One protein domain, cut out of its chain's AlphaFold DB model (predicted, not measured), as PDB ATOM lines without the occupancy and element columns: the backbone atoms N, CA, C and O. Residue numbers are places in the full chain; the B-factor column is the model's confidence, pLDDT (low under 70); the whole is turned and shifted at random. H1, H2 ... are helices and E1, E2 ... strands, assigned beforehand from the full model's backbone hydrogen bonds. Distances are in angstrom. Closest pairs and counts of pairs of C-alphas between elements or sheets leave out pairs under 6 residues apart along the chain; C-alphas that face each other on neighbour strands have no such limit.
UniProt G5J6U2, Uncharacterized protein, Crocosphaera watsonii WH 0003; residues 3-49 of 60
ATOM      1  N   ASN A   3     188.690 193.364 129.637       69.50
ATOM      2  CA  ASN A   3     189.343 193.436 128.325       69.50
ATOM      3  C   ASN A   3     188.434 194.169 127.330       69.50
ATOM      4  O   ASN A   3     187.347 193.686 127.014       69.50
ATOM      5  N   ILE A   4     188.881 195.327 126.839       71.38
ATOM      6  CA  ILE A   4     188.192 196.095 125.796       71.38
ATOM      7  C   ILE A   4     189.186 196.348 124.661       71.38
ATOM      8  O   ILE A   4     190.200 197.018 124.855       71.38
ATOM      9  N   GLY A   5     188.910 195.805 123.471       77.50
ATOM     10  CA  GLY A   5     189.744 196.017 122.280       77.50
ATOM     11  C   GLY A   5     191.188 195.520 122.422       77.50
ATOM     12  O   GLY A   5     192.105 196.175 121.934       77.50
ATOM     13  N   GLY A   6     191.413 194.417 123.145       81.38
ATOM     14  CA  GLY A   6     192.750 193.857 123.379       81.38
ATOM     15  C   GLY A   6     193.560 194.590 124.452       81.38
ATOM     16  O   GLY A   6     194.711 194.236 124.697       81.38
ATOM     17  N   LYS A   7     192.973 195.601 125.108       72.56
ATOM     18  CA  LYS A   7     193.582 196.309 126.233       72.56
ATOM     19  C   LYS A   7     192.946 195.858 127.538       72.56
ATOM     20  O   LYS A   7     191.736 195.964 127.735       72.56
ATOM     21  N   THR A   8     193.796 195.412 128.447       73.94
ATOM     22  CA  THR A   8     193.427 195.090 129.818       73.94
ATOM     23  C   THR A   8     193.283 196.376 130.620       73.94
ATOM     24  O   THR A   8     194.254 197.115 130.790       73.94
ATOM     25  N   ARG A   9     192.078 196.659 131.120       65.12
ATOM     26  CA  ARG A   9     191.829 197.749 132.070       65.12
ATOM     27  C   ARG A   9     191.613 197.182 133.473       65.12
ATOM     28  O   ARG A   9     191.077 196.080 133.637       65.12
ATOM     29  N   GLY A  10     192.045 197.948 134.476       67.88
ATOM     30  CA  GLY A  10     191.691 197.697 135.872       67.88
ATOM     31  C   GLY A  10     190.174 197.703 136.055       67.88
ATOM     32  O   GLY A  10     189.451 198.271 135.233       67.88
ATOM     33  N   ASP A  11     189.689 197.030 137.097       70.50
ATOM     34  CA  ASP A  11     188.271 197.102 137.442       70.50
ATOM     35  C   ASP A  11     187.899 198.541 137.799       70.50
ATOM     36  O   ASP A  11     188.593 199.201 138.568       70.50
ATOM     37  N   PHE A  12     186.818 199.032 137.198       77.12
ATOM     38  CA  PHE A  12     186.252 200.332 137.524       77.12
ATOM     39  C   PHE A  12     185.381 200.183 138.771       77.12
ATOM     40  O   PHE A  12     184.439 199.389 138.776       77.12
ATOM     41  N   GLY A  13     185.710 200.928 139.823       83.44
ATOM     42  CA  GLY A  13     185.023 200.859 141.109       83.44
ATOM     43  C   GLY A  13     184.600 202.224 141.638       83.44
ATOM     44  O   GLY A  13     184.986 203.271 141.116       83.44
ATOM     45  N   ILE A  14     183.810 202.183 142.709       88.69
ATOM     46  CA  ILE A  14     183.461 203.338 143.537       88.69
ATOM     47  C   ILE A  14     183.980 203.047 144.943       88.69
ATOM     48  O   ILE A  14     183.716 201.967 145.479       88.69
ATOM     49  N   HIS A  15     184.736 203.968 145.535       89.12
ATOM     50  CA  HIS A  15     185.303 203.789 146.872       89.12
ATOM     51  C   HIS A  15     185.283 205.089 147.677       89.12
ATOM     52  O   HIS A  15     185.260 206.180 147.113       89.12
ATOM     53  N   ALA A  16     185.340 204.965 149.005       88.94
ATOM     54  CA  ALA A  16     185.647 206.101 149.869       88.94
ATOM     55  C   ALA A  16     187.018 206.674 149.494       88.94
ATOM     56  O   ALA A  16     187.970 205.911 149.273       88.94
ATOM     57  N   ASP A  17     187.125 207.995 149.426       83.38
ATOM     58  CA  ASP A  17     188.420 208.639 149.313       83.38
ATOM     59  C   ASP A  17     189.180 208.455 150.631       83.38
ATOM     60  O   ASP A  17     188.686 208.748 151.718       83.38
ATOM     61  N   ARG A  18     190.389 207.907 150.536       76.19
ATOM     62  CA  ARG A  18     191.294 207.732 151.678       76.19
ATOM     63  C   ARG A  18     192.501 208.653 151.581       76.19
ATOM     64  O   ARG A  18     193.547 208.344 152.149       76.19
ATOM     65  N   ASN A  19     192.351 209.765 150.862       71.56
ATOM     66  CA  ASN A  19     193.398 210.749 150.621       71.56
ATOM     67  C   ASN A  19     194.624 210.126 149.925       71.56
ATOM     68  O   ASN A  19     195.777 210.476 150.184       71.56
ATOM     69  N   VAL A  20     194.368 209.133 149.070       68.88
ATOM     70  CA  VAL A  20     195.397 208.428 148.296       68.88
ATOM     71  C   VAL A  20     195.628 209.217 147.002       68.88
ATOM     72  O   VAL A  20     194.651 209.697 146.429       68.88
ATOM     73  N   PRO A  21     196.873 209.383 146.511       70.00
ATOM     74  CA  PRO A  21     197.123 210.145 145.290       70.00
ATOM     75  C   PRO A  21     196.377 209.582 144.070       70.00
ATOM     76  O   PRO A  21     196.782 208.584 143.472       70.00
ATOM     77  N   GLY A  22     195.296 210.267 143.692       63.88
ATOM     78  CA  GLY A  22     194.396 209.860 142.618       63.88
ATOM     79  C   GLY A  22     193.508 208.661 142.976       63.88
ATOM     80  O   GLY A  22     193.762 207.896 143.898       63.88
ATOM     81  N   THR A  23     192.458 208.453 142.182       67.31
ATOM     82  CA  THR A  23     191.515 207.331 142.349       67.31
ATOM     83  C   THR A  23     191.903 206.103 141.519       67.31
ATOM     84  O   THR A  23     191.087 205.214 141.298       67.31
ATOM     85  N   ALA A  24     193.121 206.068 140.963       70.81
ATOM     86  CA  ALA A  24     193.563 205.052 140.000       70.81
ATOM     87  C   ALA A  24     192.569 204.814 138.832       70.81
ATOM     88  O   ALA A  24     192.489 203.717 138.281       70.81
ATOM     89  N   GLY A  25     191.802 205.845 138.446       74.12
ATOM     90  CA  GLY A  25     190.774 205.757 137.401       74.12
ATOM     91  C   GLY A  25     189.392 205.291 137.881       74.12
ATOM     92  O   GLY A  25     188.542 204.994 137.042       74.12
ATOM     93  N   CYS A  26     189.163 205.232 139.194       82.19
ATOM     94  CA  CYS A  26     187.870 204.967 139.832       82.19
ATOM     95  C   CYS A  26     187.124 206.267 140.185       82.19
ATOM     96  O   CYS A  26     187.664 207.368 140.050       82.19
ATOM     97  N   ILE A  27     185.884 206.149 140.665       85.81
ATOM     98  CA  ILE A  27     185.166 207.267 141.294       85.81
ATOM     99  C   ILE A  27     185.444 207.230 142.802       85.81
ATOM    100  O   ILE A  27     185.120 206.247 143.471       85.81
ATOM    101  N   GLY A  28     186.042 208.299 143.326       89.56
ATOM    102  CA  GLY A  28     186.218 208.510 144.762       89.56
ATOM    103  C   GLY A  28     185.065 209.329 145.338       89.56
ATOM    104  O   GLY A  28     184.640 210.301 144.717       89.56
ATOM    105  N   ILE A  29     184.558 208.934 146.506       90.81
ATOM    106  CA  ILE A  29     183.603 209.724 147.297       90.81
ATOM    107  C   ILE A  29     184.366 210.336 148.473       90.81
ATOM    108  O   ILE A  29     184.804 209.609 149.364       90.81
ATOM    109  N   GLU A  30     184.537 211.658 148.454       90.06
ATOM    110  CA  GLU A  30     185.371 212.396 149.416       90.06
ATOM    111  C   GLU A  30     184.757 212.461 150.820       90.06
ATOM    112  O   GLU A  30     185.453 212.375 151.832       90.06
ATOM    113  N   SER A  31     183.436 212.600 150.897       91.94
ATOM    114  CA  SER A  31     182.718 212.738 152.160       91.94
ATOM    115  C   SER A  31     182.374 211.373 152.759       91.94
ATOM    116  O   SER A  31     181.651 210.581 152.155       91.94
ATOM    117  N   GLU A  32     182.800 211.114 154.000       91.25
ATOM    118  CA  GLU A  32     182.428 209.884 154.724       91.25
ATOM    119  C   GLU A  32     180.906 209.767 154.897       91.25
ATOM    120  O   GLU A  32     180.340 208.676 154.809       91.25
ATOM    121  N   LYS A  33     180.214 210.898 155.087       95.31
ATOM    122  CA  LYS A  33     178.750 210.923 155.151       95.31
ATOM    123  C   LYS A  33     178.143 210.434 153.831       95.31
ATOM    124  O   LYS A  33     177.296 209.545 153.847       95.31
ATOM    125  N   GLU A  34     178.609 210.971 152.706       95.25
ATOM    126  CA  GLU A  34     178.128 210.573 151.376       95.25
ATOM    127  C   GLU A  34     178.489 209.116 151.064       95.25
ATOM    128  O   GLU A  34     177.708 208.403 150.437       95.25
ATOM    129  N   TRP A  35     179.630 208.623 151.555       94.44
ATOM    130  CA  TRP A  35     180.005 207.215 151.435       94.44
ATOM    131  C   TRP A  35     179.042 206.286 152.186       94.44
ATOM    132  O   TRP A  35     178.661 205.223 151.680       94.44
ATOM    133  N   VAL A  36     178.625 206.667 153.395       96.25
ATOM    134  CA  VAL A  36     177.616 205.920 154.162       96.25
ATOM    135  C   VAL A  36     176.268 205.920 153.440       96.25
ATOM    136  O   VAL A  36     175.664 204.855 153.294       96.25
ATOM    137  N   GLU A  37     175.831 207.077 152.944       97.12
ATOM    138  CA  GLU A  37     174.586 207.222 152.178       97.12
ATOM    139  C   GLU A  37     174.613 206.389 150.886       97.12
ATOM    140  O   GLU A  37     173.666 205.656 150.596       97.12
ATOM    141  N   PHE A  38     175.733 206.408 150.159       95.06
ATOM    142  CA  PHE A  38     175.943 205.595 148.964       95.06
ATOM    143  C   PHE A  38     175.802 204.094 149.254       95.06
ATOM    144  O   PHE A  38     175.093 203.385 148.536       95.06
ATOM    145  N   LYS A  39     176.431 203.592 150.326       95.75
ATOM    146  CA  LYS A  39     176.320 202.173 150.712       95.75
ATOM    147  C   LYS A  39     174.881 201.774 151.038       95.75
ATOM    148  O   LYS A  39     174.465 200.682 150.655       95.75
ATOM    149  N   ALA A  40     174.137 202.635 151.733       97.44
ATOM    150  CA  ALA A  40     172.729 202.385 152.033       97.44
ATOM    151  C   ALA A  40     171.902 202.283 150.741       97.44
ATOM    152  O   ALA A  40     171.179 201.305 150.554       97.44
ATOM    153  N   LEU A  41     172.104 203.211 149.801       95.88
ATOM    154  CA  LEU A  41     171.426 203.195 148.505       95.88
ATOM    155  C   LEU A  41     171.736 201.926 147.690       95.88
ATOM    156  O   LEU A  41     170.829 201.305 147.135       95.88
ATOM    157  N   MET A  42     173.005 201.508 147.632       94.56
ATOM    158  CA  MET A  42     173.394 200.281 146.920       94.56
ATOM    159  C   MET A  42     172.789 199.024 147.552       94.56
ATOM    160  O   MET A  42     172.405 198.099 146.834       94.56
ATOM    161  N   LEU A  43     172.659 198.992 148.881       95.88
ATOM    162  CA  LEU A  43     171.993 197.895 149.582       95.88
ATOM    163  C   LEU A  43     170.503 197.824 149.227       95.88
ATOM    164  O   LEU A  43     169.974 196.730 149.020       95.88
ATOM    165  N   ASP A  44     169.833 198.968 149.116       97.56
ATOM    166  CA  ASP A  44     168.426 199.020 148.714       97.56
ATOM    167  C   ASP A  44     168.235 198.546 147.267       97.56
ATOM    168  O   ASP A  44     167.330 197.755 146.988       97.56
ATOM    169  N   TYR A  45     169.139 198.915 146.356       95.88
ATOM    170  CA  TYR A  45     169.140 198.398 144.982       95.88
ATOM    171  C   TYR A  45     169.365 196.887 144.921       95.88
ATOM    172  O   TYR A  45     168.652 196.183 144.200       95.88
ATOM    173  N   GLN A  46     170.306 196.374 145.713       94.88
ATOM    174  CA  GLN A  46     170.541 194.939 145.824       94.88
ATOM    175  C   GLN A  46     169.285 194.210 146.327       94.88
ATOM    176  O   GLN A  46     168.912 193.177 145.767       94.88
ATOM    177  N   ARG A  47     168.607 194.750 147.349       97.50
ATOM    178  CA  ARG A  47     167.349 194.196 147.885       97.50
ATOM    179  C   ARG A  47     166.211 194.229 146.867       97.50
ATOM    180  O   ARG A  47     165.403 193.306 146.845       97.50
ATOM    181  N   ALA A  48     166.179 195.239 146.000       97.31
ATOM    182  CA  ALA A  48     165.247 195.323 144.877       97.31
ATOM    183  C   ALA A  48     165.588 194.357 143.720       97.31
ATOM    184  O   ALA A  48     164.857 194.298 142.732       97.31
ATOM    185  N   GLY A  49     166.687 193.599 143.813       97.56
ATOM    186  CA  GLY A  49     167.116 192.648 142.786       97.56
ATOM    187  C   GLY A  49     167.817 193.292 141.589       97.56
ATOM    188  O   GLY A  49     168.026 192.625 140.571       97.56
TER     189      GLY A  49
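AT A GLANCE: This is residues 3 to 49 of the 60 residues of an uncharacterized protein of Crocosphaera watsonii WH 0003 (UniProt G5J6U2). Look for a flat, open chain: a lone helix, H1, stands at one side, a scrap of two-stranded parallel sheet, E2 beside E3, lies by its first half, and E1 lies far out on the other side. Residues 40 to 49 stick out free. The 47 printed residues run E1, E2, E3, H1, a mixed class, loose, with a radius of gyration of the C-alphas of 13.7 A and spans of 36 by 32 by 8 A.

HOW THE PARTS SIT: Start at E1, residues 7 to 9, which pairs with no named strand and is apart from E2, residues 14 to 16. E2 is parallel to E3, residues 27 to 29, at 31 degrees; N 29 and O 15 are 2.9 A apart, within hydrogen-bond range. In H1, residues 32 to 47, every O i to N i+4 pair is within range. The closest C-alphas of E2 and H1, Ala 16 and Trp 35, are 6.0 A apart.

IN THESE COORDINATES: Find C-alpha 7 at (193.582, 196.309, 126.233), where E1 begins; H1 runs 22.8 A to C-alpha 47 at (167.349, 194.196, 147.885).

THE WHOLE: The farthest C-alphas, Gly 6 and Lys 33, are 38.7 A apart. The printed part has no cut and no long link. Residues 3, 9 to 10, 20 and 22 to 23 have pLDDT under 70.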